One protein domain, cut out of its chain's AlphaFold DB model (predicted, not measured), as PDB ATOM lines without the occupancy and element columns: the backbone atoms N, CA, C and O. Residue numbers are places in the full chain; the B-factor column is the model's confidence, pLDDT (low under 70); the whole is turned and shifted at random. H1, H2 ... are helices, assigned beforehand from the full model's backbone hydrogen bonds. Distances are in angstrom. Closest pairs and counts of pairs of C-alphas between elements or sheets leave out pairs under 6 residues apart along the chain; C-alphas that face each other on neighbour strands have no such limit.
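This is residues 47 to 138 of the 212 residues of an uncharacterized protein of Bacteroidetes bacterium HGW-Bacteroidetes-5 (UniProt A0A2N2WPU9). One long helix, H3, makes the long axis of the model, and short helices pack along it: H2 on residues 72 to 80, with H1 near by, and H4 and H5 on separate sides of its second half. After H3 the chain folds back through residues 94 to 106 to reach H4. The printed part has 92 residues with five named helices, H1 to H5 in order, and no named strand; the class is all helix. It is compact, with a radius of gyration of the C-alphas of 13.2 A and spans of 37 by 26 by 25 A.

Begin at H3, residues 70 to 93, the hub. Its residues 72 to 80 touch H2, residues 58 to 64, closest at the C-alphas of Arg 73 and Ala 64, 5.4 A; the two form a helical hairpin, at a shallow tilt of 26 degrees, opposite ways. Its residues 84 to 88 touch H4, residues 107 to 114, closest at the C-alphas of Ala 88 and Leu 112, 6.2 A, at a shallow tilt of 15 degrees, the same way. Its residues 82 to 89 touch H5, residues 129 to 136, closest at the C-alphas of Ile 82 and Val 132, 6.7 A, at a steep tilt of 56 degrees, the same way. H4 and H5 are apart. H1, residues 47 to 50, is close to H3 but not clearly touching: the closest C-alphas, Leu 47 and Ile 72, are 6.7 A apart. In H2, H3, H4 and H5 every O i to N i+4 pair is within hydrogen-bond range; H1 is too short for one.

Find C-alpha 70 at (131.649, 143.672, 143.957); from there H3 runs 34.7 A to C-alpha 93 at (160.058, 130.146, 129.396). H2 is 10.0 A long, H4 10.4 A, and H5 10.6 A, ending at C-alpha 136 at (157.754, 139.049, 134.986); H1 is 5.3 A.

The C-alphas farthest apart, Pro 68 and Ser 95, are 39.6 A apart. The links H3 to H4 and H4 to H5 are long. The printed part has no cut, and no printed residue is under 70 in pLDDT.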
ATOM      1  N   LEU A  47     137.062 136.025 150.985       97.62
ATOM      2  CA  LEU A  47     138.365 136.636 150.763       97.62
ATOM      3  C   LEU A  47     139.470 135.718 151.294       97.62
ATOM      4  O   LEU A  47     140.305 135.273 150.515       97.62
ATOM      5  N   PHE A  48     139.452 135.360 152.579       96.44
ATOM      6  CA  PHE A  48     140.510 134.533 153.168       96.44
ATOM      7  C   PHE A  48     140.592 133.127 152.580       96.44
ATOM      8  O   PHE A  48     141.690 132.582 152.461       96.44
ATOM      9  N   PHE A  49     139.464 132.542 152.185       96.75
ATOM     10  CA  PHE A  49     139.442 131.271 151.472       96.75
ATOM     11  C   PHE A  49     140.199 131.386 150.147       96.75
ATOM     12  O   PHE A  49     141.051 130.547 149.871       96.75
ATOM     13  N   GLY A  50     139.959 132.446 149.372       96.25
ATOM     14  CA  GLY A  50     140.636 132.691 148.098       96.25
ATOM     15  C   GLY A  50     142.071 133.212 148.197       96.25
ATOM     16  O   GLY A  50     142.780 133.226 147.200       96.25
ATOM     17  N   LEU A  51     142.536 133.635 149.373       95.56
ATOM     18  CA  LEU A  51     143.943 134.015 149.572       95.56
ATOM     19  C   LEU A  51     144.866 132.811 149.804       95.56
ATOM     20  O   LEU A  51     146.087 132.957 149.773       95.56
ATOM     21  N   LYS A  52     144.294 131.629 150.033       94.88
ATOM     22  CA  LYS A  52     145.023 130.373 150.202       94.88
ATOM     23  C   LYS A  52     145.214 129.695 148.852       94.88
ATOM     24  O   LYS A  52     144.238 129.403 148.166       94.88
ATOM     25  N   GLU A  53     146.463 129.435 148.479       90.88
ATOM     26  CA  GLU A  53     146.812 128.896 147.160       90.88
ATOM     27  C   GLU A  53     146.150 127.541 146.882       90.88
ATOM     28  O   GLU A  53     145.693 127.299 145.768       90.88
ATOM     29  N   GLU A  54     146.006 126.694 147.900       94.00
ATOM     30  CA  GLU A  54     145.363 125.379 147.804       94.00
ATOM     31  C   GLU A  54     143.883 125.437 147.388       94.00
ATOM     32  O   GLU A  54     143.340 124.468 146.856       94.00
ATOM     33  N   ASN A  55     143.228 126.582 147.591       95.06
ATOM     34  CA  ASN A  55     141.821 126.781 147.254       95.06
ATOM     35  C   ASN A  55     141.622 127.357 145.846       95.06
ATOM     36  O   ASN A  55     140.495 127.390 145.342       95.06
ATOM     37  N   LEU A  56     142.697 127.804 145.195       92.88
ATOM     38  CA  LEU A  56     142.642 128.485 143.908       92.88
ATOM     39  C   LEU A  56     142.546 127.485 142.762       92.88
ATOM     40  O   LEU A  56     143.533 127.015 142.204       92.88
ATOM     41  N   ASN A  57     141.313 127.175 142.383       92.69
ATOM     42  CA  ASN A  57     141.006 126.297 141.264       92.69
ATOM     43  C   ASN A  57     139.898 126.886 140.379       92.69
ATOM     44  O   ASN A  57     139.269 127.898 140.694       92.69
ATOM     45  N   ASN A  58     139.632 126.223 139.252       92.75
ATOM     46  CA  ASN A  58     138.614 126.654 138.292       92.75
ATOM     47  C   ASN A  58     137.228 126.833 138.944       92.75
ATOM     48  O   ASN A  58     136.528 127.807 138.662       92.75
ATOM     49  N   HIS A  59     136.841 125.933 139.855       94.19
ATOM     50  CA  HIS A  59     135.556 126.022 140.544       94.19
ATOM     51  C   HIS A  59     135.478 127.260 141.441       94.19
ATOM     52  O   HIS A  59     134.499 128.002 141.356       94.19
ATOM     53  N   PHE A  60     136.524 127.521 142.230       96.00
ATOM     54  CA  PHE A  60     136.615 128.711 143.072       96.00
ATOM     55  C   PHE A  60     136.454 129.992 142.248       96.00
ATOM     56  O   PHE A  60     135.547 130.776 142.521       96.00
ATOM     57  N   TYR A  61     137.243 130.179 141.185       96.00
ATOM     58  CA  TYR A  61     137.159 131.397 140.372       96.00
ATOM     59  C   TYR A  61     135.799 131.558 139.677       96.00
ATOM     60  O   TYR A  61     135.268 132.667 139.583       96.00
ATOM     61  N   ARG A  62     135.177 130.458 139.229       94.75
ATOM     62  CA  ARG A  62     133.812 130.484 138.673       94.75
ATOM     63  C   ARG A  62     132.768 130.881 139.711       94.75
ATOM     64  O   ARG A  62     131.804 131.557 139.354       94.75
ATOM     65  N   ALA A  63     132.932 130.450 140.957       96.25
ATOM     66  CA  ALA A  63     132.042 130.806 142.052       96.25
ATOM     67  C   ALA A  63     132.257 132.261 142.500       96.25
ATOM     68  O   ALA A  63     131.285 133.009 142.588       96.25
ATOM     69  N   ALA A  64     133.510 132.699 142.655       96.06
ATOM     70  CA  ALA A  64     133.869 134.070 143.015       96.06
ATOM     71  C   ALA A  64     133.271 135.095 142.038       96.06
ATOM     72  O   ALA A  64     132.678 136.081 142.468       96.06
ATOM     73  N   ARG A  65     133.301 134.818 140.725       94.31
ATOM     74  CA  ARG A  65     132.666 135.656 139.684       94.31
ATOM     75  C   ARG A  65     131.149 135.815 139.828       94.31
ATOM     76  O   ARG A  65     130.589 136.760 139.284       94.31
ATOM     77  N   LYS A  66     130.474 134.904 140.530       95.38
ATOM     78  CA  LYS A  66     129.019 134.934 140.757       95.38
ATOM     79  C   LYS A  66     128.635 135.523 142.112       95.38
ATOM     80  O   LYS A  66     127.446 135.639 142.400       95.38
ATOM     81  N   MET A  67     129.610 135.882 142.945       96.00
ATOM     82  CA  MET A  67     129.340 136.443 144.263       96.00
ATOM     83  C   MET A  67     128.616 137.791 144.153       96.00
ATOM     84  O   MET A  67     128.913 138.574 143.253       96.00
ATOM     85  N   PRO A  68     127.681 138.114 145.061       94.50
ATOM     86  CA  PRO A  68     126.953 139.384 145.022       94.50
ATOM     87  C   PRO A  68     127.842 140.586 145.370       94.50
ATOM     88  O   PRO A  68     127.610 141.689 144.874       94.50
ATOM     89  N   ASN A  69     128.888 140.385 146.173       96.44
ATOM     90  CA  ASN A  69     129.822 141.442 146.536       96.44
ATOM     91  C   ASN A  69     130.742 141.813 145.353       96.44
ATOM     92  O   ASN A  69     131.356 140.942 144.734       96.44
ATOM     93  N   LYS A  70     130.834 143.117 145.052       95.56
ATOM     94  CA  LYS A  70     131.649 143.672 143.957       95.56
ATOM     95  C   LYS A  70     133.131 143.354 144.140       95.56
ATOM     96  O   LYS A  70     133.758 142.871 143.200       95.56
ATOM     97  N   PHE A  71     133.660 143.587 145.340       97.69
ATOM     98  CA  PHE A  71     135.071 143.396 145.639       97.69
ATOM     99  C   PHE A  71     135.531 141.966 145.373       97.69
ATOM    100  O   PHE A  71     136.487 141.766 144.633       97.69
ATOM    101  N   ILE A  72     134.796 140.971 145.873       98.06
ATOM    102  CA  ILE A  72     135.109 139.552 145.646       98.06
ATOM    103  C   ILE A  72     135.113 139.214 144.149       98.06
ATOM    104  O   ILE A  72     136.048 138.573 143.672       98.06
ATOM    105  N   ARG A  73     134.108 139.666 143.384       97.44
ATOM    106  CA  ARG A  73     134.061 139.399 141.937       97.44
ATOM    107  C   ARG A  73     135.247 140.003 141.198       97.44
ATOM    108  O   ARG A  73     135.885 139.315 140.403       97.44
ATOM    109  N   GLU A  74     135.495 141.291 141.409       97.19
ATOM    110  CA  GLU A  74     136.493 142.038 140.643       97.19
ATOM    111  C   GLU A  74     137.910 141.642 141.049       97.19
ATOM    112  O   GLU A  74     138.727 141.356 140.175       97.19
ATOM    113  N   TYR A  75     138.177 141.514 142.352       98.00
ATOM    114  CA  TYR A  75     139.490 141.129 142.856       98.00
ATOM    115  C   TYR A  75     139.903 139.745 142.356       98.00
ATOM    116  O   TYR A  75     140.973 139.606 141.772       98.00
ATOM    117  N   PHE A  76     139.048 138.725 142.501       97.75
ATOM    118  CA  PHE A  76     139.404 137.373 142.057       97.75
ATOM    119  C   PHE A  76     139.360 137.193 140.536       97.75
ATOM    120  O   PHE A  76     139.978 136.266 140.017       97.75
ATOM    121  N   THR A  77     138.684 138.080 139.799       96.00
ATOM    122  CA  THR A  77     138.826 138.129 138.335       96.00
ATOM    123  C   THR A  77     140.218 138.624 137.958       96.00
ATOM    124  O   THR A  77     140.900 137.962 137.179       96.00
ATOM    125  N   THR A  78     140.675 139.716 138.576       95.88
ATOM    126  CA  THR A  78     142.033 140.233 138.388       95.88
ATOM    127  C   THR A  78     143.104 139.254 138.878       95.88
ATOM    128  O   THR A  78     144.094 139.044 138.183       95.88
ATOM    129  N   ASP A  79     142.922 138.607 140.031       97.19
ATOM    130  CA  ASP A  79     143.886 137.619 140.532       97.19
ATOM    131  C   ASP A  79     144.050 136.440 139.561       97.19
ATOM    132  O   ASP A  79     145.180 136.037 139.280       97.19
ATOM    133  N   LEU A  80     142.948 135.941 138.984       96.75
ATOM    134  CA  LEU A  80     143.007 134.908 137.951       96.75
ATOM    135  C   LEU A  80     143.756 135.389 136.704       96.75
ATOM    136  O   LEU A  80     144.560 134.637 136.158       96.75
ATOM    137  N   GLU A  81     143.508 136.618 136.244       96.06
ATOM    138  CA  GLU A  81     144.225 137.188 135.097       96.06
ATOM    139  C   GLU A  81     145.729 137.247 135.356       96.06
ATOM    140  O   GLU A  81     146.496 136.690 134.570       96.06
ATOM    141  N   ILE A  82     146.150 137.827 136.485       96.88
ATOM    142  CA  ILE A  82     147.564 137.905 136.876       96.88
ATOM    143  C   ILE A  82     148.175 136.500 136.884       96.88
ATOM    144  O   ILE A  82     149.196 136.267 136.238       96.88
ATOM    145  N   ARG A  83     147.529 135.536 137.546       95.88
ATOM    146  CA  ARG A  83     148.035 134.159 137.653       95.88
ATOM    147  C   ARG A  83     148.105 133.444 136.313       95.88
ATOM    148  O   ARG A  83     149.085 132.752 136.061       95.88
ATOM    149  N   ASN A  84     147.123 133.632 135.440       96.56
ATOM    150  CA  ASN A  84     147.137 133.056 134.100       96.56
ATOM    151  C   ASN A  84     148.277 133.625 133.249       96.56
ATOM    152  O   ASN A  84     148.938 132.865 132.542       96.56
ATOM    153  N   ILE A  85     148.551 134.932 133.344       96.81
ATOM    154  CA  ILE A  85     149.703 135.553 132.674       96.81
ATOM    155  C   ILE A  85     151.005 134.959 133.219       96.81
ATOM    156  O   ILE A  85     151.855 134.542 132.433       96.81
ATOM    157  N   GLN A  86     151.153 134.869 134.548       95.88
ATOM    158  CA  GLN A  86     152.329 134.263 135.185       95.88
ATOM    159  C   GLN A  86     152.536 132.814 134.724       95.88
ATOM    160  O   GLN A  86     153.637 132.451 134.310       95.88
ATOM    161  N   ALA A  87     151.483 131.999 134.763       95.31
ATOM    162  CA  ALA A  87     151.516 130.594 134.377       95.31
ATOM    163  C   ALA A  87     151.914 130.418 132.907       95.31
ATOM    164  O   ALA A  87     152.841 129.667 132.607       95.31
ATOM    165  N   ALA A  88     151.279 131.160 131.997       96.00
ATOM    166  CA  ALA A  88     151.594 131.097 130.575       96.00
ATOM    167  C   ALA A  88     153.021 131.577 130.271       96.00
ATOM    168  O   ALA A  88     153.736 130.943 129.492       96.00
ATOM    169  N   TYR A  89     153.468 132.657 130.918       94.88
ATOM    170  CA  TYR A  89     154.828 133.175 130.775       94.88
ATOM    171  C   TYR A  89     155.877 132.151 131.230       94.88
ATOM    172  O   TYR A  89     156.845 131.882 130.514       94.88
ATOM    173  N   LEU A  90     155.679 131.541 132.402       94.25
ATOM    174  CA  LEU A  90     156.592 130.536 132.953       94.25
ATOM    175  C   LEU A  90     156.595 129.241 132.134       94.25
ATOM    176  O   LEU A  90     157.675 128.691 131.896       94.25
ATOM    177  N   ALA A  91     155.430 128.788 131.662       95.00
ATOM    178  CA  ALA A  91     155.310 127.622 130.790       95.00
ATOM    179  C   ALA A  91     156.119 127.824 129.502       95.00
ATOM    180  O   ALA A  91     156.984 127.010 129.186       95.00
ATOM    181  N   ARG A  92     155.960 128.975 128.832       92.62
ATOM    182  CA  ARG A  92     156.742 129.321 127.630       92.62
ATOM    183  C   ARG A  92     158.238 129.383 127.907       92.62
ATOM    184  O   ARG A  92     159.017 128.787 127.166       92.62
ATOM    185  N   LYS A  93     158.645 130.055 128.990       92.06
ATOM    186  CA  LYS A  93     160.058 130.146 129.396       92.06
ATOM    187  C   LYS A  93     160.672 128.767 129.660       92.06
ATOM    188  O   LYS A  93     161.862 128.578 129.432       92.06
ATOM    189  N   SER A  94     159.853 127.810 130.087       92.88
ATOM    190  CA  SER A  94     160.251 126.428 130.379       92.88
ATOM    191  C   SER A  94     159.956 125.448 129.235       92.88
ATOM    192  O   SER A  94     160.109 124.245 129.423       92.88
ATOM    193  N   SER A  95     159.540 125.933 128.054       92.19
ATOM    194  CA  SER A  95     159.147 125.111 126.891       92.19
ATOM    195  C   SER A  95     158.038 124.082 127.171       92.19
ATOM    196  O   SER A  95     157.996 123.021 126.552       92.19
ATOM    197  N   GLN A  96     157.137 124.398 128.099       93.88
ATOM    198  CA  GLN A  96     155.918 123.643 128.392       93.88
ATOM    199  C   GLN A  96     154.711 124.274 127.687       93.88
ATOM    200  O   GLN A  96     154.740 125.456 127.334       93.88
ATOM    201  N   ASP A  97     153.641 123.497 127.501       92.31
ATOM    202  CA  ASP A  97     152.391 123.995 126.924       92.31
ATOM    203  C   ASP A  97     151.633 124.863 127.954       92.31
ATOM    204  O   ASP A  97     151.273 124.371 129.027       92.31
ATOM    205  N   PRO A  98     151.354 126.152 127.667       92.88
ATOM    206  CA  PRO A  98     150.547 127.001 128.548       92.88
ATOM    207  C   PRO A  98     149.142 126.451 128.832       92.88
ATOM    208  O   PRO A  98     148.537 126.797 129.850       92.88
ATOM    209  N   SER A  99     148.608 125.606 127.949       91.88
ATOM    210  CA  SER A  99     147.264 125.026 128.056       91.88
ATOM    211  C   SER A  99     147.073 124.157 129.293       91.88
ATOM    212  O   SER A  99     145.950 124.088 129.795       91.88
ATOM    213  N   ASP A 100     148.155 123.580 129.818       91.50
ATOM    214  CA  ASP A 100     148.133 122.740 131.018       91.50
ATOM    215  C   ASP A 100     147.968 123.557 132.310       91.50
ATOM    216  O   ASP A 100     147.524 123.029 133.331       91.50
ATOM    217  N   PHE A 101     148.293 124.855 132.276       92.88
ATOM    218  CA  PHE A 101     148.369 125.702 133.472       92.88
ATOM    219  C   PHE A 101     147.347 126.845 133.499       92.88
ATOM    220  O   PHE A 101     147.010 127.343 134.572       92.88
ATOM    221  N   VAL A 102     146.843 127.283 132.341       94.38
ATOM    222  CA  VAL A 102     145.888 128.400 132.250       94.38
ATOM    223  C   VAL A 102     144.471 127.950 132.616       94.38
ATOM    224  O   VAL A 102     143.882 127.074 131.977       94.38
ATOM    225  N   ILE A 103     143.870 128.628 133.596       92.69
ATOM    226  CA  ILE A 103     142.526 128.338 134.109       92.69
ATOM    227  C   ILE A 103     141.491 129.292 133.501       92.69
ATOM    228  O   ILE A 103     141.680 130.504 133.446       92.69
ATOM    229  N   GLY A 104     140.332 128.752 133.124       88.81
ATOM    230  CA  GLY A 104     139.196 129.527 132.627       88.81
ATOM    231  C   GLY A 104     138.951 129.343 131.132       88.81
ATOM    232  O   GLY A 104     139.431 128.388 130.520       88.81
ATOM    233  N   SER A 105     138.133 130.233 130.577       87.50
ATOM    234  CA  SER A 105     137.668 130.191 129.190       87.50
ATOM    235  C   SER A 105     137.410 131.601 128.662       87.50
ATOM    236  O   SER A 105     137.000 132.472 129.438       87.50
ATOM    237  N   GLY A 106     137.548 131.782 127.349       90.56
ATOM    238  CA  GLY A 106     137.301 133.038 126.643       90.56
ATOM    239  C   GLY A 106     138.540 133.553 125.915       90.56
ATOM    240  O   GLY A 106     139.636 133.010 126.060       90.56
ATOM    241  N   GLU A 107     138.356 134.653 125.186       92.81
ATOM    242  CA  GLU A 107     139.357 135.234 124.283       92.81
ATOM    243  C   GLU A 107     140.721 135.453 124.952       92.81
ATOM    244  O   GLU A 107     141.748 135.040 124.419       92.81
ATOM    245  N   PHE A 108     140.736 136.002 126.171       93.56
ATOM    246  CA  PHE A 108     141.967 136.211 126.934       93.56
ATOM    247  C   PHE A 108     142.734 134.902 127.185       93.56
ATOM    248  O   PHE A 108     143.933 134.813 126.920       93.56
ATOM    249  N   THR A 109     142.048 133.857 127.659       94.06
ATOM    250  CA  THR A 109     142.682 132.555 127.915       94.06
ATOM    251  C   THR A 109     143.074 131.837 126.630       94.06
ATOM    252  O   THR A 109     144.089 131.146 126.613       94.06
ATOM    253  N   ASP A 110     142.308 132.010 125.554       93.81
ATOM    254  CA  ASP A 110     142.604 131.398 124.259       93.81
ATOM    255  C   ASP A 110     143.849 132.032 123.629       93.81
ATOM    256  O   ASP A 110     144.680 131.323 123.056       93.81
ATOM    257  N   SER A 111     144.024 133.344 123.809       94.56
ATOM    258  CA  SER A 111     145.224 134.072 123.396       94.56
ATOM    259  C   SER A 111     146.461 133.578 124.157       94.56
ATOM    260  O   SER A 111     147.448 133.182 123.535       94.56
ATOM    261  N   LEU A 112     146.382 133.444 125.489       94.38
ATOM    262  CA  LEU A 112     147.478 132.900 126.309       94.38
ATOM    263  C   LEU A 112     147.941 131.504 125.862       94.38
ATOM    264  O   LEU A 112     149.147 131.231 125.840       94.38
ATOM    265  N   LYS A 113     146.991 130.636 125.498       93.38
ATOM    266  CA  LYS A 113     147.250 129.247 125.091       93.38
ATOM    267  C   LYS A 113     147.847 129.145 123.691       93.38
ATOM    268  O   LYS A 113     148.825 128.435 123.491       93.38
ATOM    269  N   ASN A 114     147.284 129.875 122.730       91.56
ATOM    270  CA  ASN A 114     147.542 129.623 121.310       91.56
ATOM    271  C   ASN A 114     148.442 130.669 120.635       91.56
ATOM    272  O   ASN A 114     149.064 130.380 119.610       91.56
ATOM    273  N   SER A 115     148.505 131.897 121.159       91.62
ATOM    274  CA  SER A 115     149.209 133.000 120.496       91.62
ATOM    275  C   SER A 115     150.720 132.798 120.499       91.62
ATOM    276  O   SER A 115     151.321 132.564 121.541       91.62
ATOM    277  N   LYS A 116     151.377 132.984 119.352       87.06
ATOM    278  CA  LYS A 116     152.848 132.934 119.250       87.06
ATOM    279  C   LYS A 116     153.526 134.288 119.477       87.06
ATOM    280  O   LYS A 116     154.749 134.366 119.412       87.06
ATOM    281  N   ALA A 117     152.753 135.349 119.718       89.50
ATOM    282  CA  ALA A 117     153.307 136.671 119.983       89.50
ATOM    283  C   ALA A 117     154.106 136.685 121.298       89.50
ATOM    284  O   ALA A 117     153.806 135.922 122.223       89.50
ATOM    285  N   ALA A 118     155.113 137.560 121.386       85.50
ATOM    286  CA  ALA A 118     155.953 137.701 122.578       85.50
ATOM    287  C   ALA A 118     155.144 138.165 123.800       85.50
ATOM    288  O   ALA A 118     155.330 137.655 124.900       85.50
ATOM    289  N   ASP A 119     154.181 139.058 123.578       88.12
ATOM    290  CA  ASP A 119     153.220 139.523 124.576       88.12
ATOM    291  C   ASP A 119     152.011 138.587 124.713       88.12
ATOM    292  O   ASP A 119     151.012 138.958 125.317       88.12
ATOM    293  N   MET A 120     152.062 137.403 124.095       92.25
ATOM    294  CA  MET A 120     150.973 136.427 124.044       92.25
ATOM    295  C   MET A 120     149.671 136.975 123.442       92.25
ATOM    296  O   MET A 120     148.639 136.334 123.584       92.25
ATOM    297  N   GLY A 121     149.692 138.123 122.753       90.06
ATOM    298  CA  GLY A 121     148.506 138.748 122.170       90.06
ATOM    299  C   GLY A 121     147.456 139.166 123.203       90.06
ATOM    300  O   GLY A 121     146.272 139.148 122.883       90.06
ATOM    301  N   ILE A 122     147.851 139.490 124.437       93.31
ATOM    302  CA  ILE A 122     146.920 139.861 125.523       93.31
ATOM    303  C   ILE A 122     146.961 141.345 125.892       93.31
ATOM    304  O   ILE A 122     146.110 141.811 126.652       93.31
ATOM    305  N   THR A 123     147.921 142.112 125.369       92.00
ATOM    306  CA  THR A 123     148.114 143.523 125.750       92.00
ATOM    307  C   THR A 123     146.918 144.409 125.399       92.00
ATOM    308  O   THR A 123     146.633 145.368 126.105       92.00
ATOM    309  N   HIS A 124     146.187 144.072 124.338       91.25
ATOM    310  CA  HIS A 124     144.974 144.782 123.927       91.25
ATOM    311  C   HIS A 124     143.696 144.250 124.599       91.25
ATOM    312  O   HIS A 124     142.644 144.866 124.464       91.25
ATOM    313  N   LEU A 125     143.777 143.109 125.297       91.06
ATOM    314  CA  LEU A 125     142.632 142.437 125.919       91.06
ATOM    315  C   LEU A 125     142.473 142.777 127.405       91.06
ATOM    316  O   LEU A 125     141.372 142.679 127.938       91.06
ATOM    317  N   SER A 126     143.563 143.142 128.084       91.69
ATOM    318  CA  SER A 126     143.543 143.550 129.490       91.69
ATOM    319  C   SER A 126     144.609 144.609 129.744       91.69
ATOM    320  O   SER A 126     145.771 144.448 129.366       91.69
ATOM    321  N   GLU A 127     144.216 145.676 130.435       91.25
ATOM    322  CA  GLU A 127     145.102 146.769 130.851       91.25
ATOM    323  C   GLU A 127     146.209 146.281 131.802       91.25
ATOM    324  O   GLU A 127     147.292 146.863 131.865       91.25
ATOM    325  N   LEU A 128     145.970 145.163 132.499       91.69
ATOM    326  CA  LEU A 128     146.923 144.542 133.419       91.69
ATOM    327  C   LEU A 128     148.039 143.775 132.704       91.69
ATOM    328  O   LEU A 128     149.100 143.556 133.291       91.69
ATOM    329  N   SER A 129     147.831 143.380 131.446       93.81
ATOM    330  CA  SER A 129     148.755 142.519 130.702       93.81
ATOM    331  C   SER A 129     150.161 143.109 130.601       93.81
ATOM    332  O   SER A 129     151.134 142.449 130.965       93.81
ATOM    333  N   ALA A 130     150.282 144.361 130.147       94.25
ATOM    334  CA  ALA A 130     151.583 145.010 129.975       94.25
ATOM    335  C   ALA A 130     152.337 145.208 131.307       94.25
ATOM    336  O   ALA A 130     153.506 144.819 131.378       94.25
ATOM    337  N   PRO A 131     151.711 145.744 132.378       95.56
ATOM    338  CA  PRO A 131     152.336 145.808 133.696       95.56
ATOM    339  C   PRO A 131     152.816 144.448 134.211       95.56
ATOM    340  O   PRO A 131     153.961 144.341 134.649       95.56
ATOM    341  N   VAL A 132     151.987 143.401 134.127       96.88
ATOM    342  CA  VAL A 132     152.350 142.065 134.632       96.88
ATOM    343  C   VAL A 132     153.517 141.475 133.842       96.88
ATOM    344  O   VAL A 132     154.462 140.975 134.448       96.88
ATOM    345  N   LEU A 133     153.497 141.567 132.510       95.62
ATOM    346  CA  LEU A 133     154.589 141.081 131.662       95.62
ATOM    347  C   LEU A 133     155.912 141.781 131.981       95.62
ATOM    348  O   LEU A 133     156.921 141.113 132.199       95.62
ATOM    349  N   LYS A 134     155.884 143.110 132.113       95.44
ATOM    350  CA  LYS A 134     157.059 143.900 132.498       95.44
ATOM    351  C   LYS A 134     157.608 143.491 133.866       95.44
ATOM    352  O   LYS A 134     158.819 143.444 134.056       95.44
ATOM    353  N   ILE A 135     156.735 143.193 134.830       96.88
ATOM    354  CA  ILE A 135     157.165 142.682 136.137       96.88
ATOM    355  C   ILE A 135     157.842 141.318 135.967       96.88
ATOM    356  O   ILE A 135     158.905 141.088 136.532       96.88
ATOM    357  N   LEU A 136     157.262 140.418 135.172       95.12
ATOM    358  CA  LEU A 136     157.754 139.049 134.986       95.12
ATOM    359  C   LEU A 136     159.137 138.947 134.333       95.12
ATOM    360  O   LEU A 136     159.848 137.968 134.596       95.12
ATOM    361  N   GLU A 137     159.517 139.948 133.541       93.69
ATOM    362  CA  GLU A 137     160.845 140.090 132.935       93.69
ATOM    363  C   GLU A 137     161.961 140.331 133.962       93.69
ATOM    364  O   GLU A 137     163.118 140.024 133.676       93.69
ATOM    365  N   ASN A 138     161.646 140.826 135.166       93.19
ATOM    366  CA  ASN A 138     162.646 141.035 136.212       93.19
ATOM    367  C   ASN A 138     163.257 139.692 136.668       93.19
ATOM    368  O   ASN A 138     162.558 138.735 137.000       93.19
TER     369      ASN A 138